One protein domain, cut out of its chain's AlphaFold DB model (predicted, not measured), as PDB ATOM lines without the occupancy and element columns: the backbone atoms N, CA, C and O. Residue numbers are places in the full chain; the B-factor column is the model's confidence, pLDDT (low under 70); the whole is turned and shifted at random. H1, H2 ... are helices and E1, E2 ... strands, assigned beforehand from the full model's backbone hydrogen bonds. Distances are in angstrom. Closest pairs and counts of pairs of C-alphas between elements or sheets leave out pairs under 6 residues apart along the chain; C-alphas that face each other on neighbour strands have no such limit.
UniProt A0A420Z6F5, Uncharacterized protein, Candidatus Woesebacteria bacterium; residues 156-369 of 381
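AT A GLANCE: This is residues 156 to 369 of the 381 residues of an uncharacterized protein of Candidatus Woesebacteria bacterium (UniProt A0A420Z6F5). A wall of three long strands, E1, E9 and E8, has three long helices, H3, H1 and H7, over one face and the other face bare. The later part of H3 also packs on a second small sheet, E2, E7 and E6, and a third, E3, E4 and E5, packs near the first turns of H1 and H3. The printed part has 214 residues, with seven named helices and nine named strands in the order E1 H1 E2 H2 E3 E4 E5 H3 E6 H4 H5 E7 E8 H6 E9 H7; the class is mixed, helices holding 74 and strands 50 of the 124 residues in named elements. The sheets run E1-E9-E8, E2-E7-E6 and E3-E4-E5, each antiparallel. The whole is compact, with a radius of gyration of the C-alphas of 16.8 A and spans of 53 by 40 by 37 A.

IN THESE COORDINATES: E1, residues 156 to 161, begins at C-alpha 156 (40.936, 17.477, 30.512). H1, 169 to 189, is 30.5 A long. E2 is 197 to 199, H2 200 to 203, E3 206 to 210, E4 213 to 216 and E5 220 to 222. H3, 223 to 241, is 26.3 A long. E6 is 246 to 250, H4 271 to 274, H5 287 to 290 and E7 295 to 298. E8, 306 to 315, is 29.5 A long; H6 is 327 to 330; E9, 335 to 344, is 28.6 A long. H7, 350 to 367, is 25.3 A long and ends at C-alpha 367 (46.527, -0.475, 60.553).

HOW THE PARTS SIT: E1 and E9 pair with N 159 and O 341 at 2.9 A, E9 and E8 with N 308 and O 342 at 2.8 A. H1, H3 and H7 lie on the same face of this sheet, at heights of 9.8, 8.7 and 9.0 A. H1, the hub, touches H7 at Ser 180 and Ile 354, C-alphas 5.1 A apart, with a shallow tilt of 19 degrees, opposite ways. Its residues 170 to 179 touch H3 at a steep tilt of 51 degrees, the same way; the closest C-alphas, of Leu 175 and Gly 225, are 4.6 A apart. H1 also touches H2 and H6. H3 touches H4 and is on the sheet E2 E7 E6, where N 198 and O 296 are 2.8 A apart and N 247 and O 297 2.9 A. E3, E4 and E5 form a meander, each strand the antiparallel neighbour of the one before, with N 210 and O 213 at 2.8 A and N 214 and O 221 at 2.8 A. H5 touches no helix. Every O i to N i+4 pair is within hydrogen-bond range in H1 and H7, and 14 of 15 in H3; H2, H4, H5 and H6 are too short for one.

THE WHOLE: The C-alphas of His 301 and Lys 323, the two farthest apart, are 54.3 A apart. The printed part has no cut. The long links are E6 to H4, H4 to H5 and E8 to H6. Mean pLDDT of the printed part is 70.7; 103 residues are under 70, among them 253 to 274 and 312 to 338.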
ATOM      1  N   ILE A 156      40.495  17.828  31.861       68.38
ATOM      2  CA  ILE A 156      40.936  17.477  30.512       68.38
ATOM      3  C   ILE A 156      40.797  15.980  30.269       68.38
ATOM      4  O   ILE A 156      40.157  15.591  29.287       68.38
ATOM      5  N   SER A 157      41.350  15.144  31.140       68.88
ATOM      6  CA  SER A 157      41.238  13.682  31.093       68.88
ATOM      7  C   SER A 157      41.344  13.099  32.496       68.88
ATOM      8  O   SER A 157      42.002  13.691  33.343       68.88
ATOM      9  N   THR A 158      40.747  11.930  32.720       67.81
ATOM     10  CA  THR A 158      40.931  11.161  33.951       67.81
ATOM     11  C   THR A 158      41.137   9.684  33.630       67.81
ATOM     12  O   THR A 158      40.605   9.162  32.650       67.81
ATOM     13  N   TYR A 159      41.949   9.007  34.440       67.94
ATOM     14  CA  TYR A 159      42.091   7.558  34.431       67.94
ATOM     15  C   TYR A 159      42.127   7.021  35.864       67.94
ATOM     16  O   TYR A 159      42.759   7.619  36.734       67.94
ATOM     17  N   ALA A 160      41.454   5.899  36.112       64.62
ATOM     18  CA  ALA A 160      41.394   5.268  37.425       64.62
ATOM     19  C   ALA A 160      42.304   4.040  37.487       64.62
ATOM     20  O   ALA A 160      42.275   3.179  36.607       64.62
ATOM     21  N   TYR A 161      43.078   3.948  38.559       64.50
ATOM     22  CA  TYR A 161      43.784   2.743  38.935       64.50
ATOM     23  C   TYR A 161      42.913   1.865  39.816       64.50
ATOM     24  O   TYR A 161      42.327   2.304  40.809       64.50
ATOM     25  N   THR A 162      42.908   0.591  39.464       54.97
ATOM     26  CA  THR A 162      42.349  -0.491  40.259       54.97
ATOM     27  C   THR A 162      43.075  -1.748  39.809       54.97
ATOM     28  O   THR A 162      42.868  -2.253  38.702       54.97
ATOM     29  N   ASP A 163      44.038  -2.187  40.615       51.34
ATOM     30  CA  ASP A 163      44.754  -3.425  40.342       51.34
ATOM     31  C   ASP A 163      44.091  -4.571  41.070       51.34
ATOM     32  O   ASP A 163      43.834  -4.531  42.271       51.34
ATOM     33  N   ARG A 164      43.807  -5.587  40.265       43.62
ATOM     34  CA  ARG A 164      42.949  -6.690  40.606       43.62
ATOM     35  C   ARG A 164      43.702  -7.932  41.096       43.62
ATOM     36  O   ARG A 164      43.054  -8.857  41.523       43.62
ATOM     37  N   LEU A 165      45.026  -8.058  40.998       42.12
ATOM     38  CA  LEU A 165      45.692  -9.346  41.325       42.12
ATOM     39  C   LEU A 165      46.985  -9.204  42.118       42.12
ATOM     40  O   LEU A 165      47.492 -10.196  42.639       42.12
ATOM     41  N   ARG A 166      47.574  -8.006  42.147       48.06
ATOM     42  CA  ARG A 166      48.941  -7.796  42.644       48.06
ATOM     43  C   ARG A 166      49.073  -6.489  43.410       48.06
ATOM     44  O   ARG A 166      50.051  -5.757  43.234       48.06
ATOM     45  N   VAL A 167      48.077  -6.186  44.234       54.31
ATOM     46  CA  VAL A 167      48.243  -5.219  45.315       54.31
ATOM     47  C   VAL A 167      48.701  -6.024  46.518       54.31
ATOM     48  O   VAL A 167      48.049  -6.983  46.904       54.31
ATOM     49  N   TYR A 168      49.864  -5.679  47.041       60.53
ATOM     50  CA  TYR A 168      50.405  -6.183  48.295       60.53
ATOM     51  C   TYR A 168      50.750  -4.962  49.152       60.53
ATOM     52  O   TYR A 168      50.898  -3.874  48.581       60.53
ATOM     53  N   PRO A 169      50.888  -5.086  50.481       64.69
ATOM     54  CA  PRO A 169      50.927  -3.916  51.357       64.69
ATOM     55  C   PRO A 169      51.928  -2.832  50.968       64.69
ATOM     56  O   PRO A 169      51.576  -1.657  50.839       64.69
ATOM     57  N   ALA A 170      53.159  -3.221  50.634       69.56
ATOM     58  CA  ALA A 170      54.165  -2.257  50.200       69.56
ATOM     59  C   ALA A 170      53.720  -1.464  48.953       69.56
ATOM     60  O   ALA A 170      54.038  -0.287  48.818       69.56
ATOM     61  N   LYS A 171      52.938  -2.051  48.043       75.94
ATOM     62  CA  LYS A 171      52.454  -1.360  46.843       75.94
ATOM     63  C   LYS A 171      51.481  -0.220  47.158       75.94
ATOM     64  O   LYS A 171      51.607   0.831  46.537       75.94
ATOM     65  N   ILE A 172      50.557  -0.399  48.107       77.69
ATOM     66  CA  ILE A 172      49.600   0.647  48.526       77.69
ATOM     67  C   ILE A 172      50.353   1.835  49.113       77.69
ATOM     68  O   ILE A 172      50.175   2.968  48.666       77.69
ATOM     69  N   TYR A 173      51.254   1.552  50.057       79.44
ATOM     70  CA  TYR A 173      52.099   2.563  50.683       79.44
ATOM     71  C   TYR A 173      52.908   3.353  49.641       79.44
ATOM     72  O   TYR A 173      52.938   4.587  49.656       79.44
ATOM     73  N   ASN A 174      53.522   2.648  48.686       79.56
ATOM     74  CA  ASN A 174      54.335   3.265  47.642       79.56
ATOM     75  C   ASN A 174      53.506   4.067  46.634       79.56
ATOM     76  O   ASN A 174      53.940   5.140  46.232       79.56
ATOM     77  N   LEU A 175      52.318   3.594  46.245       84.88
ATOM     78  CA  LEU A 175      51.408   4.343  45.374       84.88
ATOM     79  C   LEU A 175      51.018   5.674  46.016       84.88
ATOM     80  O   LEU A 175      51.230   6.721  45.412       84.88
ATOM     81  N   LEU A 176      50.529   5.651  47.258       86.56
ATOM     82  CA  LEU A 176      50.157   6.869  47.984       86.56
ATOM     83  C   LEU A 176      51.350   7.824  48.134       86.56
ATOM     84  O   LEU A 176      51.207   9.030  47.935       86.56
ATOM     85  N   THR A 177      52.546   7.284  48.390       85.44
ATOM     86  CA  THR A 177      53.778   8.080  48.466       85.44
ATOM     87  C   THR A 177      54.120   8.733  47.126       85.44
ATOM     88  O   THR A 177      54.346   9.942  47.089       85.44
ATOM     89  N   VAL A 178      54.104   7.988  46.016       87.31
ATOM     90  CA  VAL A 178      54.405   8.530  44.681       87.31
ATOM     91  C   VAL A 178      53.397   9.600  44.269       87.31
ATOM     92  O   VAL A 178      53.807  10.669  43.825       87.31
ATOM     93  N   LEU A 179      52.096   9.355  44.452       90.88
ATOM     94  CA  LEU A 179      51.058  10.338  44.121       90.88
ATOM     95  C   LEU A 179      51.235  11.624  44.944       90.88
ATOM     96  O   LEU A 179      51.165  12.720  44.389       90.88
ATOM     97  N   SER A 180      51.553  11.498  46.240       90.31
ATOM     98  CA  SER A 180      51.826  12.662  47.094       90.31
ATOM     99  C   SER A 180      53.085  13.422  46.659       90.31
ATOM    100  O   SER A 180      53.078  14.647  46.658       90.31
ATOM    101  N   SER A 181      54.132  12.714  46.214       89.94
ATOM    102  CA  SER A 181      55.370  13.331  45.715       89.94
ATOM    103  C   SER A 181      55.154  14.091  44.412       89.94
ATOM    104  O   SER A 181      55.677  15.190  44.268       89.94
ATOM    105  N   ILE A 182      54.339  13.562  43.493       93.06
ATOM    106  CA  ILE A 182      53.995  14.280  42.258       93.06
ATOM    107  C   ILE A 182      53.190  15.538  42.589       93.06
ATOM    108  O   ILE A 182      53.483  16.605  42.052       93.06
ATOM    109  N   SER A 183      52.213  15.441  43.497       93.25
ATOM    110  CA  SER A 183      51.434  16.610  43.922       93.25
ATOM    111  C   SER A 183      52.322  17.664  44.597       93.25
ATOM    112  O   SER A 183      52.221  18.851  44.286       93.25
ATOM    113  N   GLU A 184      53.270  17.241  45.438       92.56
ATOM    114  CA  GLU A 184      54.257  18.134  46.052       92.56
ATOM    115  C   GLU A 184      55.173  18.788  45.005       92.56
ATOM    116  O   GLU A 184      55.376  20.003  45.039       92.56
ATOM    117  N   TRP A 185      55.674  18.015  44.036       93.75
ATOM    118  CA  TRP A 185      56.485  18.541  42.941       93.75
ATOM    119  C   TRP A 185      55.719  19.619  42.164       93.75
ATOM    120  O   TRP A 185      56.288  20.665  41.857       93.75
ATOM    121  N   GLN A 186      54.422  19.428  41.904       94.69
ATOM    122  CA  GLN A 186      53.587  20.432  41.231       94.69
ATOM    123  C   GLN A 186      53.283  21.651  42.102       94.69
ATOM    124  O   GLN A 186      53.214  22.765  41.581       94.69
ATOM    125  N   SER A 187      53.170  21.478  43.421       94.38
ATOM    126  CA  SER A 187      53.060  22.603  44.356       94.38
ATOM    127  C   SER A 187      54.294  23.516  44.282       94.38
ATOM    128  O   SER A 187      54.163  24.740  44.317       94.38
ATOM    129  N   GLN A 188      55.482  22.928  44.090       94.38
ATOM    130  CA  GLN A 188      56.761  23.644  44.009       94.38
ATOM    131  C   GLN A 188      57.085  24.189  42.607       94.38
ATOM    132  O   GLN A 188      57.684  25.255  42.491       94.38
ATOM    133  N   ASN A 189      56.703  23.475  41.542       95.31
ATOM    134  CA  ASN A 189      57.106  23.785  40.162       95.31
ATOM    135  C   ASN A 189      55.982  24.388  39.301       95.31
ATOM    136  O   ASN A 189      56.241  24.874  38.198       95.31
ATOM    137  N   GLY A 190      54.741  24.389  39.790       94.69
ATOM    138  CA  GLY A 190      53.580  24.899  39.066       94.69
ATOM    139  C   GLY A 190      53.008  23.914  38.028       94.69
ATOM    140  O   GLY A 190      53.228  22.702  38.115       94.69
ATOM    141  N   PRO A 191      52.209  24.410  37.064       96.81
ATOM    142  CA  PRO A 191      51.567  23.567  36.062       96.81
ATOM    143  C   PRO A 191      52.557  23.035  35.024       96.81
ATOM    144  O   PRO A 191      53.625  23.595  34.770       96.81
ATOM    145  N   PHE A 192      52.129  21.996  34.318       97.50
ATOM    146  CA  PHE A 192      52.699  21.599  33.045       97.50
ATOM    147  C   PHE A 192      52.442  22.680  32.000       97.50
ATOM    148  O   PHE A 192      51.299  22.961  31.645       97.50
ATOM    149  N   MET A 193      53.516  23.290  31.518       97.75
ATOM    150  CA  MET A 193      53.501  24.414  30.600       97.75
ATOM    151  C   MET A 193      53.539  23.942  29.143       97.75
ATOM    152  O   MET A 193      54.246  22.976  28.832       97.75
ATOM    153  N   PRO A 194      52.859  24.657  28.233       96.69
ATOM    154  CA  PRO A 194      52.865  24.339  26.810       96.69
ATOM    155  C   PRO A 194      54.273  24.298  26.216       96.69
ATOM    156  O   PRO A 194      55.139  25.105  26.553       96.69
ATOM    157  N   GLY A 195      54.512  23.325  25.339       94.56
ATOM    158  CA  GLY A 195      55.796  23.111  24.674       94.56
ATOM    159  C   GLY A 195      56.860  22.403  25.518       94.56
ATOM    160  O   GLY A 195      57.890  22.024  24.958       94.56
ATOM    161  N   LYS A 196      56.633  22.180  26.821       97.38
ATOM    162  CA  LYS A 196      57.599  21.519  27.710       97.38
ATOM    163  C   LYS A 196      57.390  20.007  27.788       97.38
ATOM    164  O   LYS A 196      56.272  19.505  27.669       97.38
ATOM    165  N   THR A 197      58.494  19.302  28.021       95.50
ATOM    166  CA  THR A 197      58.538  17.857  28.275       95.50
ATOM    167  C   THR A 197      58.742  17.610  29.763       95.50
ATOM    168  O   THR A 197      59.580  18.263  30.378       95.50
ATOM    169  N   TYR A 198      58.014  16.644  30.314       94.44
ATOM    170  CA  TYR A 198      58.025  16.290  31.729       94.44
ATOM    171  C   TYR A 198      58.466  14.844  31.930       94.44
ATOM    172  O   TYR A 198      58.092  13.963  31.152       94.44
ATOM    173  N   SER A 199      59.269  14.621  32.972       91.62
ATOM    174  CA  SER A 199      59.750  13.309  33.404       91.62
ATOM    175  C   SER A 199      58.902  12.794  34.558       91.62
ATOM    176  O   SER A 199      58.779  13.447  35.593       91.62
ATOM    177  N   TYR A 200      58.329  11.603  34.401       91.31
ATOM    178  CA  TYR A 200      57.592  10.967  35.485       91.31
ATOM    179  C   TYR A 200      58.493  10.656  36.688       91.31
ATOM    180  O   TYR A 200      58.091  10.905  37.822       91.31
ATOM    181  N   LEU A 201      59.702  10.136  36.457       86.19
ATOM    182  CA  LEU A 201      60.628   9.807  37.545       86.19
ATOM    183  C   LEU A 201      61.076  11.042  38.336       86.19
ATOM    184  O   LEU A 201      61.164  10.973  39.561       86.19
ATOM    185  N   GLU A 202      61.291  12.167  37.652       86.62
ATOM    186  CA  GLU A 202      61.581  13.455  38.288       86.62
ATOM    187  C   GLU A 202      60.424  13.899  39.190       86.62
ATOM    188  O   GLU A 202      60.630  14.174  40.372       86.62
ATOM    189  N   MET A 203      59.192  13.890  38.669       90.88
ATOM    190  CA  MET A 203      58.003  14.268  39.442       90.88
ATOM    191  C   MET A 203      57.735  13.322  40.615       90.88
ATOM    192  O   MET A 203      57.272  13.747  41.668       90.88
ATOM    193  N   ALA A 204      58.041  12.035  40.460       86.81
ATOM    194  CA  ALA A 204      57.939  11.047  41.529       86.81
ATOM    195  C   ALA A 204      59.040  11.198  42.599       86.81
ATOM    196  O   ALA A 204      59.070  10.412  43.549       86.81
ATOM    197  N   GLY A 205      59.946  12.175  42.453       75.94
ATOM    198  CA  GLY A 205      61.015  12.474  43.404       75.94
ATOM    199  C   GLY A 205      62.106  11.406  43.458       75.94
ATOM    200  O   GLY A 205      62.809  11.313  44.462       75.94
ATOM    201  N   VAL A 206      62.228  10.570  42.423       74.56
ATOM    202  CA  VAL A 206      63.178   9.454  42.374       74.56
ATOM    203  C   VAL A 206      64.584   9.980  42.090       74.56
ATOM    204  O   VAL A 206      64.846  10.518  41.018       74.56
ATOM    205  N   THR A 207      65.514   9.776  43.023       64.75
ATOM    206  CA  THR A 207      66.903  10.263  42.919       64.75
ATOM    207  C   THR A 207      67.933   9.162  42.708       64.75
ATOM    208  O   THR A 207      69.027   9.429  42.214       64.75
ATOM    209  N   LYS A 208      67.616   7.911  43.065       58.72
ATOM    210  CA  LYS A 208      68.518   6.760  42.887       58.72
ATOM    211  C   LYS A 208      67.730   5.451  42.778       58.72
ATOM    212  O   LYS A 208      66.657   5.336  43.359       58.72
ATOM    213  N   ARG A 209      68.267   4.435  42.090       53.66
ATOM    214  CA  ARG A 209      67.785   3.039  42.158       53.66
ATOM    215  C   ARG A 209      68.869   2.143  42.770       53.66
ATOM    216  O   ARG A 209      70.041   2.295  42.436       53.66
ATOM    217  N   ASN A 210      68.491   1.226  43.658       48.78
ATOM    218  CA  ASN A 210      69.354   0.177  44.207       48.78
ATOM    219  C   ASN A 210      68.674  -1.191  43.996       48.78
ATOM    220  O   ASN A 210      67.700  -1.501  44.682       48.78
ATOM    221  N   TYR A 211      69.143  -1.989  43.029       54.19
ATOM    222  CA  TYR A 211      68.491  -3.238  42.586       54.19
ATOM    223  C   TYR A 211      67.003  -3.034  42.232       54.19
ATOM    224  O   TYR A 211      66.692  -2.158  41.434       54.19
ATOM    225  N   ASP A 212      66.055  -3.775  42.812       48.88
ATOM    226  CA  ASP A 212      64.606  -3.624  42.565       48.88
ATOM    227  C   ASP A 212      63.969  -2.377  43.212       48.88
ATOM    228  O   ASP A 212      62.750  -2.271  43.282       48.88
ATOM    229  N   ARG A 213      64.761  -1.422  43.716       53.16
ATOM    230  CA  ARG A 213      64.273  -0.373  44.628       53.16
ATOM    231  C   ARG A 213      64.571   1.015  44.113       53.16
ATOM    232  O   ARG A 213      65.688   1.259  43.670       53.16
ATOM    233  N   TYR A 214      63.641   1.942  44.273       52.25
ATOM    234  CA  TYR A 214      63.845   3.360  44.014       52.25
ATOM    235  C   TYR A 214      63.958   4.127  45.341       52.25
ATOM    236  O   TYR A 214      63.308   3.820  46.338       52.25
ATOM    237  N   ILE A 215      64.823   5.127  45.376       53.75
ATOM    238  CA  ILE A 215      65.028   6.015  46.516       53.75
ATOM    239  C   ILE A 215      64.434   7.359  46.119       53.75
ATOM    240  O   ILE A 215      64.815   7.911  45.084       53.75
ATOM    241  N   ASN A 216      63.497   7.859  46.921       51.69
ATOM    242  CA  ASN A 216      62.999   9.226  46.831       51.69
ATOM    243  C   ASN A 216      63.627  10.070  47.954       51.69
ATOM    244  O   ASN A 216      63.978   9.539  49.007       51.69
ATOM    245  N   LEU A 217      63.792  11.375  47.711       45.50
ATOM    246  CA  LEU A 217      64.344  12.386  48.626       45.50
ATOM    247  C   LEU A 217      63.815  12.335  50.067       45.50
ATOM    248  O   LEU A 217      64.512  12.798  50.966       45.50
ATOM    249  N   LYS A 218      62.607  11.807  50.296       48.22
ATOM    250  CA  LYS A 218      61.987  11.790  51.629       48.22
ATOM    251  C   LYS A 218      61.659  10.403  52.180       48.22
ATOM    252  O   LYS A 218      61.486  10.299  53.384       48.22
ATOM    253  N   ASN A 219      61.541   9.365  51.343       53.41
ATOM    254  CA  ASN A 219      61.093   8.024  51.751       53.41
ATOM    255  C   ASN A 219      61.587   6.921  50.788       53.41
ATOM    256  O   ASN A 219      61.903   7.175  49.624       53.41
ATOM    257  N   TYR A 220      61.604   5.673  51.265       55.78
ATOM    258  CA  TYR A 220      61.873   4.478  50.455       55.78
ATOM    259  C   TYR A 220      60.704   4.177  49.496       55.78
ATOM    260  O   TYR A 220      59.554   4.207  49.929       55.78
ATOM    261  N   LEU A 221      60.982   3.854  48.220       59.47
ATOM    262  CA  LEU A 221      59.970   3.476  47.222       59.47
ATOM    263  C   LEU A 221      60.290   2.121  46.564       59.47
ATOM    264  O   LEU A 221      61.291   1.963  45.865       59.47
ATOM    265  N   ASP A 222      59.420   1.127  46.722       60.41
ATOM    266  CA  ASP A 222      59.549  -0.131  45.967       60.41
ATOM    267  C   ASP A 222      59.099   0.058  44.503       60.41
ATOM    268  O   ASP A 222      58.171   0.825  44.211       60.41
ATOM    269  N   ALA A 223      59.720  -0.671  43.569       61.22
ATOM    270  CA  ALA A 223      59.477  -0.541  42.128       61.22
ATOM    271  C   ALA A 223      58.017  -0.751  41.724       61.22
ATOM    272  O   ALA A 223      57.537  -0.131  40.776       61.22
ATOM    273  N   ALA A 224      57.275  -1.586  42.449       63.75
ATOM    274  CA  ALA A 224      55.894  -1.893  42.096       63.75
ATOM    275  C   ALA A 224      54.920  -0.722  42.270       63.75
ATOM    276  O   ALA A 224      53.944  -0.660  41.523       63.75
ATOM    277  N   GLY A 225      55.162   0.188  43.222       72.19
ATOM    278  CA  GLY A 225      54.335   1.388  43.365       72.19
ATOM    279  C   GLY A 225      54.562   2.335  42.194       72.19
ATOM    280  O   GLY A 225      53.618   2.711  41.511       72.19
ATOM    281  N   ILE A 226      55.833   2.599  41.889       78.31
ATOM    282  CA  ILE A 226      56.255   3.486  40.803       78.31
ATOM    283  C   ILE A 226      55.784   2.976  39.436       78.31
ATOM    284  O   ILE A 226      55.298   3.761  38.621       78.31
ATOM    285  N   CYS A 227      55.907   1.680  39.163       79.19
ATOM    286  CA  CYS A 227      55.478   1.122  37.884       79.19
ATOM    287  C   CYS A 227      53.942   1.086  37.740       79.19
ATOM    288  O   CYS A 227      53.426   1.246  36.638       79.19
ATOM    289  N   ALA A 228      53.189   0.955  38.836       76.69
ATOM    290  CA  ALA A 228      51.726   1.005  38.795       76.69
ATOM    291  C   ALA A 228      51.179   2.435  38.613       76.69
ATOM    292  O   ALA A 228      50.254   2.661  37.828       76.69
ATOM    293  N   SER A 229      51.768   3.434  39.274       85.19
ATOM    294  CA  SER A 229      51.363   4.831  39.077       85.19
ATOM    295  C   SER A 229      51.713   5.340  37.680       85.19
ATOM    296  O   SER A 229      50.875   6.000  37.067       85.19
ATOM    297  N   VAL A 230      52.876   4.988  37.111       87.38
ATOM    298  CA  VAL A 230      53.210   5.393  35.730       87.38
ATOM    299  C   VAL A 230      52.307   4.724  34.696       87.38
ATOM    300  O   VAL A 230      51.893   5.375  33.735       87.38
ATOM    301  N   ALA A 231      51.923   3.464  34.913       81.38
ATOM    302  CA  ALA A 231      50.944   2.780  34.077       81.38
ATOM    303  C   ALA A 231      49.593   3.515  34.081       81.38
ATOM    304  O   ALA A 231      48.946   3.621  33.042       81.38
ATOM    305  N   THR A 232      49.181   4.083  35.214       77.81
ATOM    306  CA  THR A 232      47.928   4.850  35.332       77.81
ATOM    307  C   THR A 232      48.051   6.243  34.705       77.81
ATOM    308  O   THR A 232      47.206   6.658  33.910       77.81
ATOM    309  N   ILE A 233      49.134   6.963  35.016       88.06
ATOM    310  CA  ILE A 233      49.411   8.313  34.505       88.06
ATOM    311  C   ILE A 233      49.536   8.305  32.982       88.06
ATOM    312  O   ILE A 233      48.940   9.144  32.313       88.06
ATOM    313  N   SER A 234      50.256   7.337  32.414       85.06
ATOM    314  CA  SER A 234      50.442   7.223  30.962       85.06
ATOM    315  C   SER A 234      49.130   7.045  30.201       85.06
ATOM    316  O   SER A 234      48.970   7.613  29.122       85.06
ATOM    317  N   LYS A 235      48.143   6.364  30.792       77.50
ATOM    318  CA  LYS A 235      46.791   6.250  30.230       77.50
ATOM    319  C   LYS A 235      46.024   7.571  30.304       77.50
ATOM    320  O   LYS A 235      45.393   7.961  29.322       77.50
ATOM    321  N   CYS A 236      46.133   8.305  31.413       78.00
ATOM    322  CA  CYS A 236      45.559   9.650  31.534       78.00
ATOM    323  C   CYS A 236      46.176  10.640  30.523       78.00
ATOM    324  O   CYS A 236      45.454  11.398  29.866       78.00
ATOM    325  N   VAL A 237      47.497  10.574  30.326       82.88
ATOM    326  CA  VAL A 237      48.229  11.356  29.319       82.88
ATOM    327  C   VAL A 237      47.827  10.947  27.905       82.88
ATOM    328  O   VAL A 237      47.548  11.818  27.091       82.88
ATOM    329  N   PHE A 238      47.731   9.651  27.605       77.44
ATOM    330  CA  PHE A 238      47.267   9.154  26.306       77.44
ATOM    331  C   PHE A 238      45.873   9.699  25.953       77.44
ATOM    332  O   PHE A 238      45.639  10.133  24.826       77.44
ATOM    333  N   LEU A 239      44.963   9.750  26.930       68.00
ATOM    334  CA  LEU A 239      43.628  10.328  26.759       68.00
ATOM    335  C   LEU A 239      43.647  11.833  26.458       68.00
ATOM    336  O   LEU A 239      42.775  12.313  25.730       68.00
ATOM    337  N   ALA A 240      44.605  12.584  27.002       70.19
ATOM    338  CA  ALA A 240      44.816  13.983  26.628       70.19
ATOM    339  C   ALA A 240      45.452  14.107  25.230       70.19
ATOM    340  O   ALA A 240      45.099  15.009  24.469       70.19
ATOM    341  N   GLY A 241      46.306  13.159  24.838       69.44
ATOM    342  CA  GLY A 241      46.940  13.142  23.520       69.44
ATOM    343  C   GLY A 241      45.978  12.807  22.388       69.44
ATOM    344  O   GLY A 241      46.036  13.420  21.327       69.44
ATOM    345  N   ALA A 242      44.980  11.958  22.646       64.44
ATOM    346  CA  ALA A 242      43.852  11.750  21.735       64.44
ATOM    347  C   ALA A 242      43.020  13.029  21.488       64.44
ATOM    348  O   ALA A 242      42.209  13.065  20.564       64.44
ATOM    349  N   LYS A 243      43.211  14.073  22.310       61.44
ATOM    350  CA  LYS A 243      42.619  15.409  22.149       61.44
ATOM    351  C   LYS A 243      43.586  16.430  21.542       61.44
ATOM    352  O   LYS A 243      43.245  17.603  21.478       61.44
ATOM    353  N   GLY A 244      44.783  15.998  21.143       67.44
ATOM    354  CA  GLY A 244      45.842  16.865  20.634       67.44
ATOM    355  C   GLY A 244      46.564  17.683  21.707       67.44
ATOM    356  O   GLY A 244      47.339  18.554  21.355       67.44
ATOM    357  N   LEU A 245      46.337  17.435  23.002       74.88
ATOM    358  CA  LEU A 245      46.865  18.298  24.073       74.88
ATOM    359  C   LEU A 245      48.210  17.831  24.636       74.88
ATOM    360  O   LEU A 245      48.941  18.615  25.243       74.88
ATOM    361  N   THR A 246      48.539  16.557  24.453       83.06
ATOM    362  CA  THR A 246      49.798  15.965  24.909       83.06
ATOM    363  C   THR A 246      50.345  14.982  23.882       83.06
ATOM    364  O   THR A 246      49.614  14.436  23.055       83.06
ATOM    365  N   SER A 247      51.637  14.692  23.965       84.50
ATOM    366  CA  SER A 247      52.266  13.613  23.209       84.50
ATOM    367  C   SER A 247      53.196  12.798  24.097       84.50
ATOM    368  O   SER A 247      53.804  13.297  25.042       84.50
ATOM    369  N   THR A 248      53.291  11.500  23.813       86.00
ATOM    370  CA  THR A 248      54.275  10.635  24.471       86.00
ATOM    371  C   THR A 248      55.623  10.824  23.786       86.00
ATOM    372  O   THR A 248      55.743  10.563  22.593       86.00
ATOM    373  N   VAL A 249      56.631  11.257  24.544       85.50
ATOM    374  CA  VAL A 249      58.008  11.465  24.062       85.50
ATOM    375  C   VAL A 249      58.849  10.213  24.283       85.50
ATOM    376  O   VAL A 249      59.622   9.814  23.420       85.50
ATOM    377  N   MET A 250      58.691   9.574  25.442       84.81
ATOM    378  CA  MET A 250      59.407   8.358  25.807       84.81
ATOM    379  C   MET A 250      58.471   7.436  26.576       84.81
ATOM    380  O   MET A 250      57.797   7.863  27.511       84.81
ATOM    381  N   ARG A 251      58.430   6.164  26.179       81.75
ATOM    382  CA  ARG A 251      57.624   5.140  26.842       81.75
ATOM    383  C   ARG A 251      58.277   3.780  26.700       81.75
ATOM    384  O   ARG A 251      58.478   3.304  25.583       81.75
ATOM    385  N   LYS A 252      58.520   3.122  27.832       76.81
ATOM    386  CA  LYS A 252      58.816   1.692  27.866       76.81
ATOM    387  C   LYS A 252      57.559   0.902  28.171       76.81
ATOM    388  O   LYS A 252      56.735   1.321  28.972       76.81
ATOM    389  N   MET A 253      57.425  -0.254  27.535       68.44
ATOM    390  CA  MET A 253      56.364  -1.217  27.823       68.44
ATOM    391  C   MET A 253      56.940  -2.387  28.622       68.44
ATOM    392  O   MET A 253      58.064  -2.812  28.359       68.44
ATOM    393  N   HIS A 254      56.157  -2.969  29.530       59.50
ATOM    394  CA  HIS A 254      56.538  -4.200  30.227       59.50
ATOM    395  C   HIS A 254      56.785  -5.374  29.257       59.50
ATOM    396  O   HIS A 254      55.849  -5.781  28.554       59.50
ATOM    397  N   LYS A 255      57.990  -5.974  29.292       51.06
ATOM    398  CA  LYS A 255      58.345  -7.252  28.632       51.06
ATOM    399  C   LYS A 255      58.894  -8.277  29.653       51.06
ATOM    400  O   LYS A 255      59.759  -7.885  30.426       51.06
ATOM    401  N   PRO A 256      58.500  -9.573  29.618       47.78
ATOM    402  CA  PRO A 256      57.265 -10.143  29.069       47.78
ATOM    403  C   PRO A 256      56.088  -9.983  30.056       47.78
ATOM    404  O   PRO A 256      56.300  -9.784  31.243       47.78
ATOM    405  N   GLU A 257      54.855 -10.014  29.536       42.91
ATOM    406  CA  GLU A 257      53.526 -10.131  30.188       42.91
ATOM    407  C   GLU A 257      53.316  -9.859  31.702       42.91
ATOM    408  O   GLU A 257      52.392 -10.406  32.304       42.91
ATOM    409  N   VAL A 258      54.019  -8.920  32.340       43.03
ATOM    410  CA  VAL A 258      53.457  -8.285  33.537       43.03
ATOM    411  C   VAL A 258      52.289  -7.441  33.036       43.03
ATOM    412  O   VAL A 258      52.458  -6.393  32.409       43.03
ATOM    413  N   ARG A 259      51.084  -7.998  33.162       41.06
ATOM    414  CA  ARG A 259      49.842  -7.238  33.122       41.06
ATOM    415  C   ARG A 259      49.655  -6.737  34.543       41.06
ATOM    416  O   ARG A 259      49.412  -7.548  35.436       41.06
ATOM    417  N   TYR A 260      49.757  -5.428  34.759       47.31
ATOM    418  CA  TYR A 260      48.921  -4.874  35.813       47.31
ATOM    419  C   TYR A 260      47.502  -5.188  35.385       47.31
ATOM    420  O   TYR A 260      47.102  -4.918  34.252       47.31
ATOM    421  N   SER A 261      46.798  -5.905  36.242       44.81
ATOM    422  CA  SER A 261      45.443  -6.382  36.015       44.81
ATOM    423  C   SER A 261      44.446  -5.229  36.115       44.81
ATOM    424  O   SER A 261      43.437  -5.326  36.793       44.81
ATOM    425  N   GLU A 262      44.756  -4.120  35.454       46.78
ATOM    426  CA  GLU A 262      43.880  -2.981  35.271       46.78
ATOM    427  C   GLU A 262      42.872  -3.333  34.179       46.78
ATOM    428  O   GLU A 262      43.209  -3.942  33.155       46.78
ATOM    429  N   ASN A 263      41.613  -2.958  34.376       41.69
ATOM    430  CA  ASN A 263      40.634  -3.146  33.317       41.69
ATOM    431  C   ASN A 263      40.930  -2.248  32.133       41.69
ATOM    432  O   ASN A 263      41.334  -1.097  32.276       41.69
ATOM    433  N   ARG A 264      40.611  -2.764  30.948       41.75
ATOM    434  CA  ARG A 264      40.437  -1.920  29.773       41.75
ATOM    435  C   ARG A 264      39.150  -1.122  29.975       41.75
ATOM    436  O   ARG A 264      38.071  -1.698  29.923       41.75
ATOM    437  N   LEU A 265      39.289   0.172  30.265       47.78
ATOM    438  CA  LEU A 265      38.166   1.098  30.485       47.78
ATOM    439  C   LEU A 265      37.536   1.563  29.150       47.78
ATOM    440  O   LEU A 265      36.392   2.012  29.119       47.78
ATOM    441  N   ASP A 266      38.265   1.396  28.041       43.25
ATOM    442  CA  ASP A 266      37.820   1.574  26.655       43.25
ATOM    443  C   ASP A 266      38.553   0.532  25.776       43.25
ATOM    444  O   ASP A 266      39.768   0.378  25.940       43.25
ATOM    445  N   PRO A 267      37.888  -0.195  24.854       45.19
ATOM    446  CA  PRO A 267      38.553  -1.132  23.940       45.19
ATOM    447  C   PRO A 267      39.681  -0.503  23.108       45.19
ATOM    448  O   PRO A 267      40.603  -1.210  22.698       45.19
ATOM    449  N   ALA A 268      39.616   0.811  22.867       44.25
ATOM    450  CA  ALA A 268      40.646   1.575  22.180       44.25
ATOM    451  C   ALA A 268      41.876   1.849  23.057       44.25
ATOM    452  O   ALA A 268      42.936   2.140  22.512       44.25
ATOM    453  N   ILE A 269      41.783   1.741  24.387       52.62
ATOM    454  CA  ILE A 269      42.922   1.847  25.306       52.62
ATOM    455  C   ILE A 269      43.484   0.444  25.515       52.62
ATOM    456  O   ILE A 269      42.853  -0.452  26.079       52.62
ATOM    457  N   THR A 270      44.702   0.235  25.039       54.84
ATOM    458  CA  THR A 270      45.364  -1.062  25.058       54.84
ATOM    459  C   THR A 270      46.731  -0.939  25.706       54.84
ATOM    460  O   THR A 270      47.376   0.107  25.678       54.84
ATOM    461  N   LYS A 271      47.253  -2.062  26.204       60.81
ATOM    462  CA  LYS A 271      48.646  -2.124  26.656       60.81
ATOM    463  C   LYS A 271      49.619  -1.561  25.607       60.81
ATOM    464  O   LYS A 271      50.585  -0.878  25.930       60.81
ATOM    465  N   LEU A 272      49.333  -1.823  24.334       62.19
ATOM    466  CA  LEU A 272      50.205  -1.458  23.229       62.19
ATOM    467  C   LEU A 272      50.255   0.045  22.966       62.19
ATOM    468  O   LEU A 272      51.291   0.511  22.506       62.19
ATOM    469  N   ASN A 273      49.208   0.811  23.271       60.03
ATOM    470  CA  ASN A 273      49.161   2.234  22.922       60.03
ATOM    471  C   ASN A 273      49.265   3.191  24.112       60.03
ATOM    472  O   ASN A 273      49.689   4.323  23.908       60.03
ATOM    473  N   SER A 274      48.947   2.746  25.329       63.91
ATOM    474  CA  SER A 274      48.847   3.654  26.472       63.91
ATOM    475  C   SER A 274      49.659   3.231  27.691       63.91
ATOM    476  O   SER A 274      49.980   4.081  28.506       63.91
ATOM    477  N   ASP A 275      49.973   1.943  27.849       72.44
ATOM    478  CA  ASP A 275      50.644   1.445  29.053       72.44
ATOM    479  C   ASP A 275      52.134   1.792  29.038       72.44
ATOM    480  O   ASP A 275      52.813   1.613  28.018       72.44
ATOM    481  N   ALA A 276      52.623   2.284  30.172       78.00
ATOM    482  CA  ALA A 276      54.021   2.598  30.405       78.00
ATOM    483  C   ALA A 276      54.528   1.869  31.652       78.00
ATOM    484  O   ALA A 276      53.792   1.673  32.613       78.00
ATOM    485  N   THR A 277      55.808   1.525  31.635       79.62
ATOM    486  CA  THR A 277      56.600   1.163  32.810       79.62
ATOM    487  C   THR A 277      57.818   2.063  32.868       79.62
ATOM    488  O   THR A 277      58.170   2.713  31.880       79.62
ATOM    489  N   VAL A 278      58.505   2.027  34.002       75.19
ATOM    490  CA  VAL A 278      59.852   2.562  34.123       75.19
ATOM    491  C   VAL A 278      60.859   1.465  34.433       75.19
ATOM    492  O   VAL A 278      60.533   0.465  35.066       75.19
ATOM    493  N   GLU A 279      62.089   1.656  33.973       66.25
ATOM    494  CA  GLU A 279      63.259   0.863  34.350       66.25
ATOM    495  C   GLU A 279      64.445   1.825  34.469       66.25
ATOM    496  O   GLU A 279      64.750   2.551  33.528       66.25
ATOM    497  N   TRP A 280      65.110   1.867  35.621       51.75
ATOM    498  CA  TRP A 280      66.338   2.657  35.795       51.75
ATOM    499  C   TRP A 280      67.548   1.722  35.800       51.75
ATOM    500  O   TRP A 280      67.503   0.705  36.496       51.75
ATOM    501  N   VAL A 281      68.607   2.028  35.047       43.41
ATOM    502  CA  VAL A 281      69.844   1.223  34.986       43.41
ATOM    503  C   VAL A 281      71.016   2.093  35.455       43.41
ATOM    504  O   VAL A 281      71.121   3.248  35.061       43.41
ATOM    505  N   LEU A 282      71.870   1.573  36.342       37.66
ATOM    506  CA  LEU A 282      73.058   2.278  36.849       37.66
ATOM    507  C   LEU A 282      74.159   2.370  35.774       37.66
ATOM    508  O   LEU A 282      74.522   1.344  35.203       37.66
ATOM    509  N   GLY A 283      74.746   3.560  35.590       38.56
ATOM    510  CA  GLY A 283      76.049   3.756  34.940       38.56
ATOM    511  C   GLY A 283      76.320   5.203  34.477       38.56
ATOM    512  O   GLY A 283      75.492   6.084  34.711       38.56
ATOM    513  N   SER A 284      77.510   5.445  33.903       38.78
ATOM    514  CA  SER A 284      78.002   6.733  33.364       38.78
ATOM    515  C   SER A 284      77.056   7.352  32.316       38.78
ATOM    516  O   SER A 284      76.096   6.724  31.879       38.78
ATOM    517  N   GLU A 285      77.320   8.582  31.862       44.50
ATOM    518  CA  GLU A 285      76.556   9.253  30.785       44.50
ATOM    519  C   GLU A 285      76.338   8.384  29.527       44.50
ATOM    520  O   GLU A 285      75.350   8.545  28.819       44.50
ATOM    521  N   GLU A 286      77.188   7.387  29.279       41.66
ATOM    522  CA  GLU A 286      77.049   6.427  28.175       41.66
ATOM    523  C   GLU A 286      75.961   5.358  28.416       41.66
ATOM    524  O   GLU A 286      75.414   4.786  27.476       41.66
ATOM    525  N   THR A 287      75.587   5.103  29.673       43.97
ATOM    526  CA  THR A 287      74.535   4.143  30.071       43.97
ATOM    527  C   THR A 287      73.156   4.796  30.223       43.97
ATOM    528  O   THR A 287      72.154   4.085  30.334       43.97
ATOM    529  N   TYR A 288      73.069   6.129  30.101       44.22
ATOM    530  CA  TYR A 288      71.809   6.884  30.013       44.22
ATOM    531  C   TYR A 288      70.904   6.423  28.862       44.22
ATOM    532  O   TYR A 288      69.688   6.597  28.944       44.22
ATOM    533  N   MET A 289      71.462   5.782  27.826       41.62
ATOM    534  CA  MET A 289      70.686   5.175  26.736       41.62
ATOM    535  C   MET A 289      69.731   4.057  27.205       41.62
ATOM    536  O   MET A 289      68.823   3.687  26.463       41.62
ATOM    537  N   TRP A 290      69.887   3.550  28.436       46.88
ATOM    538  CA  TRP A 290      69.048   2.498  29.025       46.88
ATOM    539  C   TRP A 290      68.091   2.991  30.124       46.88
ATOM    540  O   TRP A 290      67.265   2.206  30.605       46.88
ATOM    541  N   ASN A 291      68.134   4.281  30.488       53.53
ATOM    542  CA  ASN A 291      67.144   4.874  31.388       53.53
ATOM    543  C   ASN A 291      65.786   4.914  30.696       53.53
ATOM    544  O   ASN A 291      65.554   5.632  29.727       53.53
ATOM    545  N   SER A 292      64.876   4.106  31.214       71.56
ATOM    546  CA  SER A 292      63.545   3.943  30.672       71.56
ATOM    547  C   SER A 292      62.572   4.704  31.555       71.56
ATOM    548  O   SER A 292      61.965   4.142  32.461       71.56
ATOM    549  N   ASP A 293      62.491   6.007  31.328       79.75
ATOM    550  CA  ASP A 293      61.503   6.887  31.946       79.75
ATOM    551  C   ASP A 293      60.204   6.893  31.118       79.75
ATOM    552  O   ASP A 293      60.171   6.463  29.960       79.75
ATOM    553  N   PHE A 294      59.128   7.410  31.702       88.38
ATOM    554  CA  PHE A 294      57.969   7.859  30.948       88.38
ATOM    555  C   PHE A 294      58.028   9.380  30.823       88.38
ATOM    556  O   PHE A 294      57.879  10.102  31.811       88.38
ATOM    557  N   LYS A 295      58.231   9.863  29.594       91.19
ATOM    558  CA  LYS A 295      58.237  11.294  29.288       91.19
ATOM    559  C   LYS A 295      57.085  11.646  28.375       91.19
ATOM    560  O   LYS A 295      56.853  10.981  27.362       91.19
ATOM    561  N   PHE A 296      56.417  12.741  28.692       94.12
ATOM    562  CA  PHE A 296      55.364  13.304  27.861       94.12
ATOM    563  C   PHE A 296      55.579  14.796  27.673       94.12
ATOM    564  O   PHE A 296      56.202  15.459  28.499       94.12
ATOM    565  N   LYS A 297      55.072  15.314  26.562       94.88
ATOM    566  CA  LYS A 297      55.124  16.723  26.204       94.88
ATOM    567  C   LYS A 297      53.724  17.309  26.248       94.88
ATOM    568  O   LYS A 297      52.762  16.646  25.860       94.88
ATOM    569  N   ILE A 298      53.626  18.552  26.705       96.56
ATOM    570  CA  ILE A 298      52.428  19.366  26.524       96.56
ATOM    571  C   ILE A 298      52.514  20.049  25.164       96.56
ATOM    572  O   ILE A 298      53.514  20.708  24.861       96.56
ATOM    573  N   GLU A 299      51.489  19.897  24.331       92.12
ATOM    574  CA  GLU A 299      51.508  20.496  22.998       92.12
ATOM    575  C   GLU A 299      51.524  22.035  23.075       92.12
ATOM    576  O   GLU A 299      50.923  22.603  23.987       92.12
ATOM    577  N   PRO A 300      52.197  22.747  22.147       93.88
ATOM    578  CA  PRO A 300      52.365  24.204  22.235       93.88
ATOM    579  C   PRO A 300      51.059  25.010  22.308       93.88
ATOM    580  O   PRO A 300      51.057  26.118  22.831       93.88
ATOM    581  N   HIS A 301      49.965  24.461  21.775       86.06
ATOM    582  CA  HIS A 301      48.643  25.091  21.754       86.06
ATOM    583  C   HIS A 301      47.752  24.682  22.939       86.06
ATOM    584  O   HIS A 301      46.637  25.186  23.073       86.06
ATOM    585  N   ALA A 302      48.196  23.734  23.767       87.69
ATOM    586  CA  ALA A 302      47.431  23.277  24.916       87.69
ATOM    587  C   ALA A 302      47.448  24.341  26.034       87.69
ATOM    588  O   ALA A 302      48.353  25.174  26.078       87.69
ATOM    589  N   PRO A 303      46.468  24.349  26.954       89.75
ATOM    590  CA  PRO A 303      46.542  25.186  28.148       89.75
ATOM    591  C   PRO A 303      47.574  24.631  29.149       89.75
ATOM    592  O   PRO A 303      47.928  23.451  29.059       89.75
ATOM    593  N   PRO A 304      48.019  25.429  30.140       94.75
ATOM    594  CA  PRO A 304      48.682  24.892  31.322       94.75
ATOM    595  C   PRO A 304      47.806  23.842  32.022       94.75
ATOM    596  O   PRO A 304      46.580  23.972  32.042       94.75
ATOM    597  N   MET A 305      48.426  22.797  32.575       92.88
ATOM    598  CA  MET A 305      47.707  21.674  33.191       92.88
ATOM    599  C   MET A 305      48.335  21.210  34.499       92.88
ATOM    600  O   MET A 305      49.541  21.302  34.679       92.88
ATOM    601  N   TYR A 306      47.544  20.604  35.371       93.44
ATOM    602  CA  TYR A 306      47.992  19.927  36.580       93.44
ATOM    603  C   TYR A 306      47.587  18.459  36.550       93.44
ATOM    604  O   TYR A 306      46.549  18.137  35.969       93.44
ATOM    605  N   PHE A 307      48.352  17.571  37.196       93.25
ATOM    606  CA  PHE A 307      47.730  16.346  37.679       93.25
ATOM    607  C   PHE A 307      46.946  16.668  38.951       93.25
ATOM    608  O   PHE A 307      47.370  17.484  39.765       93.25
ATOM    609  N   SER A 308      45.805  16.008  39.111       84.62
ATOM    610  CA  SER A 308      45.070  15.930  40.365       84.62
ATOM    611  C   SER A 308      44.761  14.477  40.683       84.62
ATOM    612  O   SER A 308      44.402  13.681  39.805       84.62
ATOM    613  N   PHE A 309      44.905  14.145  41.954       81.50
ATOM    614  CA  PHE A 309      44.780  12.812  42.492       81.50
ATOM    615  C   PHE A 309      43.641  12.753  43.499       81.50
ATOM    616  O   PHE A 309      43.512  13.578  44.395       81.50
ATOM    617  N   LYS A 310      42.830  11.707  43.393       75.31
ATOM    618  CA  LYS A 310      41.911  11.313  44.464       75.31
ATOM    619  C   LYS A 310      42.147   9.853  44.753       75.31
ATOM    620  O   LYS A 310      42.302   9.074  43.817       75.31
ATOM    621  N   ALA A 311      42.180   9.486  46.023       71.69
ATOM    622  CA  ALA A 311      42.380   8.113  46.442       71.69
ATOM    623  C   ALA A 311      41.360   7.731  47.511       71.69
ATOM    624  O   ALA A 311      40.882   8.577  48.263       71.69
ATOM    625  N   HIS A 312      41.045   6.447  47.557       68.06
ATOM    626  CA  HIS A 312      40.232   5.830  48.585       68.06
ATOM    627  C   HIS A 312      40.891   4.516  48.988       68.06
ATOM    628  O   HIS A 312      41.219   3.688  48.132       68.06
ATOM    629  N   LEU A 313      41.059   4.331  50.292       67.25
ATOM    630  CA  LEU A 313      41.567   3.109  50.891       67.25
ATOM    631  C   LEU A 313      40.423   2.430  51.639       67.25
ATOM    632  O   LEU A 313      39.702   3.073  52.392       67.25
ATOM    633  N   LYS A 314      40.247   1.132  51.419       66.12
ATOM    634  CA  LYS A 314      39.363   0.296  52.228       66.12
ATOM    635  C   LYS A 314      40.195  -0.800  52.869       66.12
ATOM    636  O   LYS A 314      40.893  -1.504  52.154       66.12
ATOM    637  N   LEU A 315      40.130  -0.927  54.185       65.31
ATOM    638  CA  LEU A 315      40.738  -2.035  54.921       65.31
ATOM    639  C   LEU A 315      39.740  -3.198  54.897       65.31
ATOM    640  O   LEU A 315      38.558  -2.989  55.173       65.31
ATOM    641  N   ASP A 316      40.175  -4.377  54.467       56.41
ATOM    642  CA  ASP A 316      39.280  -5.492  54.136       56.41
ATOM    643  C   ASP A 316      39.571  -6.778  54.902       56.41
ATOM    644  O   ASP A 316      38.677  -7.606  55.029       56.41
ATOM    645  N   ASP A 317      40.781  -6.952  55.416       59.78
ATOM    646  CA  ASP A 317      41.164  -8.126  56.200       59.78
ATOM    647  C   ASP A 317      41.831  -7.690  57.511       59.78
ATOM    648  O   ASP A 317      41.917  -6.497  57.789       59.78
ATOM    649  N   GLU A 318      42.283  -8.643  58.321       62.59
ATOM    650  CA  GLU A 318      43.194  -8.389  59.441       62.59
ATOM    651  C   GLU A 318      44.593  -7.993  58.925       62.59
ATOM    652  O   GLU A 318      45.014  -8.453  57.855       62.59
ATOM    653  N   PRO A 319      45.348  -7.161  59.667       65.06
ATOM    654  CA  PRO A 319      46.663  -6.718  59.231       65.06
ATOM    655  C   PRO A 319      47.639  -7.891  59.120       65.06
ATOM    656  O   PRO A 319      47.706  -8.773  59.982       65.06
ATOM    657  N   ILE A 320      48.441  -7.897  58.055       62.69
ATOM    658  CA  ILE A 320      49.446  -8.944  57.845       62.69
ATOM    659  C   ILE A 320      50.547  -8.839  58.914       62.69
ATOM    660  O   ILE A 320      51.184  -7.798  59.050       62.69
ATOM    661  N   ASP A 321      50.834  -9.946  59.612       60.84
ATOM    662  CA  ASP A 321      51.873  -9.993  60.654       60.84
ATOM    663  C   ASP A 321      53.253  -9.531  60.119       60.84
ATOM    664  O   ASP A 321      53.815 -10.194  59.231       60.84
ATOM    665  N   PRO A 322      53.844  -8.452  60.683       55.69
ATOM    666  CA  PRO A 322      55.155  -7.925  60.290       55.69
ATOM    667  C   PRO A 322      56.304  -8.935  60.400       55.69
ATOM    668  O   PRO A 322      57.345  -8.766  59.763       55.69
ATOM    669  N   LYS A 323      56.150 -10.001  61.194       59.69
ATOM    670  CA  LYS A 323      57.168 -11.050  61.371       59.69
ATOM    671  C   LYS A 323      57.318 -11.965  60.149       59.69
ATOM    672  O   LYS A 323      58.241 -12.780  60.112       59.69
ATOM    673  N   HIS A 324      56.464 -11.832  59.129       57.88
ATOM    674  CA  HIS A 324      56.487 -12.655  57.918       57.88
ATOM    675  C   HIS A 324      56.700 -11.829  56.629       57.88
ATOM    676  O   HIS A 324      55.803 -11.736  55.787       57.88
ATOM    677  N   PRO A 325      57.919 -11.308  56.378       52.81
ATOM    678  CA  PRO A 325      58.194 -10.342  55.307       52.81
ATOM    679  C   PRO A 325      57.920 -10.827  53.875       52.81
ATOM    680  O   PRO A 325      57.625 -10.023  52.990       52.81
ATOM    681  N   ALA A 326      57.966 -12.141  53.630       49.00
ATOM    682  CA  ALA A 326      57.591 -12.724  52.340       49.00
ATOM    683  C   ALA A 326      56.093 -12.541  52.017       49.00
ATOM    684  O   ALA A 326      55.723 -12.444  50.845       49.00
ATOM    685  N   ARG A 327      55.231 -12.431  53.041       50.00
ATOM    686  CA  ARG A 327      53.790 -12.210  52.864       50.00
ATOM    687  C   ARG A 327      53.488 -10.797  52.359       50.00
ATOM    688  O   ARG A 327      52.650 -10.653  51.477       50.00
ATOM    689  N   HIS A 328      54.256  -9.786  52.770       54.06
ATOM    690  CA  HIS A 328      54.069  -8.396  52.318       54.06
ATOM    691  C   HIS A 328      54.402  -8.141  50.840       54.06
ATOM    692  O   HIS A 328      54.093  -7.060  50.345       54.06
ATOM    693  N   LYS A 329      55.049  -9.087  50.143       49.66
ATOM    694  CA  LYS A 329      55.414  -8.962  48.718       49.66
ATOM    695  C   LYS A 329      54.571  -9.820  47.774       49.66
ATOM    696  O   LYS A 329      54.559  -9.544  46.579       49.66
ATOM    697  N   MET A 330      53.936 -10.887  48.272       47.22
ATOM    698  CA  MET A 330      53.357 -11.931  47.411       47.22
ATOM    699  C   MET A 330      51.965 -12.435  47.826       47.22
ATOM    700  O   MET A 330      51.379 -13.209  47.072       47.22
ATOM    701  N   GLN A 331      51.417 -12.028  48.979       49.19
ATOM    702  CA  GLN A 331      50.038 -12.363  49.368       49.19
ATOM    703  C   GLN A 331      49.035 -11.285  48.909       49.19
ATOM    704  O   GLN A 331      49.448 -10.142  48.689       49.19
ATOM    705  N   PRO A 332      47.746 -11.638  48.701       52.66
ATOM    706  CA  PRO A 332      46.709 -10.673  48.329       52.66
ATOM    707  C   PRO A 332      46.625  -9.544  49.362       52.66
ATOM    708  O   PRO A 332      46.829  -9.785  50.550       52.66
ATOM    709  N   ALA A 333      46.361  -8.315  48.914       54.19
ATOM    710  CA  ALA A 333      46.259  -7.187  49.829       54.19
ATOM    711  C   ALA A 333      45.111  -7.367  50.829       54.19
ATOM    712  O   ALA A 333      43.997  -7.738  50.465       54.19
ATOM    713  N   ASP A 334      45.411  -7.009  52.069       57.12
ATOM    714  CA  ASP A 334      44.495  -6.842  53.200       57.12
ATOM    715  C   ASP A 334      43.754  -5.498  53.182       57.12
ATOM    716  O   ASP A 334      42.913  -5.201  54.029       57.12
ATOM    717  N   ALA A 335      44.058  -4.675  52.181       61.91
ATOM    718  CA  ALA A 335      43.352  -3.452  51.881       61.91
ATOM    719  C   ALA A 335      43.263  -3.222  50.377       61.91
ATOM    720  O   ALA A 335      44.034  -3.737  49.568       61.91
ATOM    721  N   ARG A 336      42.319  -2.383  49.984       64.50
ATOM    722  CA  ARG A 336      42.050  -2.041  48.599       64.50
ATOM    723  C   ARG A 336      42.239  -0.551  48.398       64.50
ATOM    724  O   ARG A 336      41.524   0.260  48.982       64.50
ATOM    725  N   LEU A 337      43.189  -0.203  47.535       66.81
ATOM    726  CA  LEU A 337      43.428   1.165  47.095       66.81
ATOM    727  C   LEU A 337      42.795   1.377  45.719       66.81
ATOM    728  O   LEU A 337      43.155   0.706  44.752       66.81
ATOM    729  N   THR A 338      41.897   2.351  45.628       67.75
ATOM    730  CA  THR A 338      41.454   2.930  44.356       67.75
ATOM    731  C   THR A 338      41.986   4.346  44.276       67.75
ATOM    732  O   THR A 338      41.898   5.083  45.255       67.75
ATOM    733  N   PHE A 339      42.517   4.752  43.127       70.19
ATOM    734  CA  PHE A 339      42.838   6.157  42.910       70.19
ATOM    735  C   PHE A 339      42.545   6.594  41.483       70.19
ATOM    736  O   PHE A 339      42.526   5.788  40.558       70.19
ATOM    737  N   THR A 340      42.328   7.887  41.301       69.31
ATOM    738  CA  THR A 340      42.158   8.524  39.999       69.31
ATOM    739  C   THR A 340      43.289   9.502  39.755       69.31
ATOM    740  O   THR A 340      43.654  10.252  40.658       69.31
ATOM    741  N   VAL A 341      43.784   9.534  38.524       78.38
ATOM    742  CA  VAL A 341      44.690  10.557  38.003       78.38
ATOM    743  C   VAL A 341      43.918  11.390  37.001       78.38
ATOM    744  O   VAL A 341      43.478  10.856  35.983       78.38
ATOM    745  N   SER A 342      43.792  12.686  37.247       78.75
ATOM    746  CA  SER A 342      43.151  13.631  36.333       78.75
ATOM    747  C   SER A 342      44.158  14.649  35.822       78.75
ATOM    748  O   SER A 342      44.950  15.143  36.609       78.75
ATOM    749  N   LEU A 343      44.118  14.995  34.538       79.69
ATOM    750  CA  LEU A 343      44.707  16.226  34.016       79.69
ATOM    751  C   LEU A 343      43.656  17.331  34.082       79.69
ATOM    752  O   LEU A 343      42.564  17.166  33.539       79.69
ATOM    753  N   VAL A 344      43.975  18.443  34.735       82.44
ATOM    754  CA  VAL A 344      43.055  19.564  34.985       82.44
ATOM    755  C   VAL A 344      43.707  20.899  34.616       82.44
ATOM    756  O   VAL A 344      44.925  21.010  34.643       82.44
ATOM    757  N   LYS A 345      42.924  21.910  34.235       83.44
ATOM    758  CA  LYS A 345      43.391  23.273  33.920       83.44
ATOM    759  C   LYS A 345      43.601  24.096  35.185       83.44
ATOM    760  O   LYS A 345      44.544  24.876  35.269       83.44
ATOM    761  N   ASP A 346      42.713  23.906  36.152       83.25
ATOM    762  CA  ASP A 346      42.706  24.676  37.385       83.25
ATOM    763  C   ASP A 346      43.676  24.069  38.391       83.25
ATOM    764  O   ASP A 346      43.815  22.848  38.485       83.25
ATOM    765  N   LYS A 347      44.355  24.931  39.150       87.31
ATOM    766  CA  LYS A 347      45.284  24.495  40.192       87.31
ATOM    767  C   LYS A 347      44.508  23.687  41.242       87.31
ATOM    768  O   LYS A 347      43.602  24.250  41.861       87.31
ATOM    769  N   PRO A 348      44.847  22.409  41.479       83.25
ATOM    770  CA  PRO A 348      44.218  21.651  42.545       83.25
ATOM    771  C   PRO A 348      44.655  22.206  43.903       83.25
ATOM    772  O   PRO A 348      45.693  22.861  44.044       83.25
ATOM    773  N   GLU A 349      43.867  21.918  44.932       82.06
ATOM    774  CA  GLU A 349      44.219  22.238  46.312       82.06
ATOM    775  C   GLU A 349      45.329  21.291  46.804       82.06
ATOM    776  O   GLU A 349      45.067  20.379  47.588       82.06
ATOM    777  N   HIS A 350      46.561  21.485  46.312       87.69
ATOM    778  CA  HIS A 350      47.698  20.584  46.538       87.69
ATOM    779  C   HIS A 350      47.886  20.235  48.016       87.69
ATOM    780  O   HIS A 350      48.048  19.066  48.333       87.69
ATOM    781  N   ASP A 351      47.772  21.198  48.933       85.12
ATOM    782  CA  ASP A 351      47.927  20.921  50.367       85.12
ATOM    783  C   ASP A 351      46.853  19.955  50.892       85.12
ATOM    784  O   ASP A 351      47.163  19.030  51.643       85.12
ATOM    785  N   LYS A 352      45.588  20.110  50.472       77.81
ATOM    786  CA  LYS A 352      44.507  19.177  50.837       77.81
ATOM    787  C   LYS A 352      44.713  17.808  50.197       77.81
ATOM    788  O   LYS A 352      44.485  16.792  50.846       77.81
ATOM    789  N   GLU A 353      45.138  17.782  48.938       83.50
ATOM    790  CA  GLU A 353      45.399  16.554  48.189       83.50
ATOM    791  C   GLU A 353      46.556  15.752  48.807       83.50
ATOM    792  O   GLU A 353      46.395  14.570  49.113       83.50
ATOM    793  N   ILE A 354      47.685  16.412  49.085       86.44
ATOM    794  CA  ILE A 354      48.854  15.849  49.774       86.44
ATOM    795  C   ILE A 354      48.446  15.334  51.155       86.44
ATOM    796  O   ILE A 354      48.714  14.176  51.469       86.44
ATOM    797  N   ASN A 355      47.751  16.143  51.962       81.31
ATOM    798  CA  ASN A 355      47.303  15.731  53.294       81.31
ATOM    799  C   ASN A 355      46.350  14.532  53.245       81.31
ATOM    800  O   ASN A 355      46.473  13.630  54.070       81.31
ATOM    801  N   SER A 356      45.441  14.478  52.268       81.06
ATOM    802  CA  SER A 356      44.542  13.338  52.065       81.06
ATOM    803  C   SER A 356      45.322  12.060  51.732       81.06
ATOM    804  O   SER A 356      45.166  11.041  52.406       81.06
ATOM    805  N   LEU A 357      46.247  12.121  50.767       85.19
ATOM    806  CA  LEU A 357      47.085  10.981  50.376       85.19
ATOM    807  C   LEU A 357      47.985  10.498  51.524       85.19
ATOM    808  O   LEU A 357      48.097   9.293  51.758       85.19
ATOM    809  N   LEU A 358      48.604  11.424  52.262       86.06
ATOM    810  CA  LEU A 358      49.440  11.107  53.422       86.06
ATOM    811  C   LEU A 358      48.617  10.582  54.601       86.06
ATOM    812  O   LEU A 358      49.098   9.710  55.324       86.06
ATOM    813  N   SER A 359      47.380  11.053  54.782       83.31
ATOM    814  CA  SER A 359      46.461  10.525  55.793       83.31
ATOM    815  C   SER A 359      46.108   9.071  55.503       83.31
ATOM    816  O   SER A 359      46.248   8.242  56.395       83.31
ATOM    817  N   LEU A 360      45.749   8.736  54.258       82.75
ATOM    818  CA  LEU A 360      45.495   7.347  53.849       82.75
ATOM    819  C   LEU A 360      46.749   6.478  54.006       82.75
ATOM    820  O   LEU A 360      46.674   5.324  54.422       82.75
ATOM    821  N   ARG A 361      47.930   7.037  53.711       85.38
ATOM    822  CA  ARG A 361      49.205   6.336  53.906       85.38
ATOM    823  C   ARG A 361      49.451   6.040  55.386       85.38
ATOM    824  O   ARG A 361      49.849   4.928  55.722       85.38
ATOM    825  N   LYS A 362      49.211   7.021  56.260       83.25
ATOM    826  CA  LYS A 362      49.362   6.897  57.714       83.25
ATOM    827  C   LYS A 362      48.337   5.936  58.307       83.25
ATOM    828  O   LYS A 362      48.707   5.116  59.136       83.25
ATOM    829  N   GLU A 363      47.084   6.014  57.872       82.94
ATOM    830  CA  GLU A 363      46.028   5.062  58.226       82.94
ATOM    831  C   GLU A 363      46.474   3.636  57.909       82.94
ATOM    832  O   GLU A 363      46.434   2.775  58.784       82.94
ATOM    833  N   TYR A 364      47.006   3.414  56.705       79.06
ATOM    834  CA  TYR A 364      47.507   2.104  56.313       79.06
ATOM    835  C   TYR A 364      48.723   1.654  57.134       79.06
ATOM    836  O   TYR A 364      48.790   0.507  57.562       79.06
ATOM    837  N   SER A 365      49.671   2.556  57.404       76.25
ATOM    838  CA  SER A 365      50.834   2.257  58.253       76.25
ATOM    839  C   SER A 365      50.413   1.878  59.676       76.25
ATOM    840  O   SER A 365      50.916   0.911  60.245       76.25
ATOM    841  N   ASN A 366      49.448   2.606  60.243       78.25
ATOM    842  CA  ASN A 366      48.914   2.353  61.579       78.25
ATOM    843  C   ASN A 366      48.149   1.036  61.651       78.25
ATOM    844  O   ASN A 366      48.335   0.288  62.607       78.25
ATOM    845  N   PHE A 367      47.306   0.759  60.650       74.62
ATOM    846  CA  PHE A 367      46.527  -0.475  60.553       74.62
ATOM    847  C   PHE A 367      47.420  -1.709  60.695       74.62
ATOM    848  O   PHE A 367      47.086  -2.665  61.383       74.62
ATOM    849  N   HIS A 368      48.614  -1.625  60.127       67.75
ATOM    850  CA  HIS A 368      49.601  -2.680  60.162       67.75
ATOM    851  C   HIS A 368      50.591  -2.630  61.346       67.75
ATOM    852  O   HIS A 368      51.384  -3.550  61.536       67.75
ATOM    853  N   ASN A 369      50.561  -1.577  62.169       66.75
ATOM    854  CA  ASN A 369      51.561  -1.287  63.208       66.75
ATOM    855  C   ASN A 369      52.998  -1.191  62.659       66.75
ATOM    856  O   ASN A 369      53.973  -1.716  63.205       66.75
TER     857      ASN A 369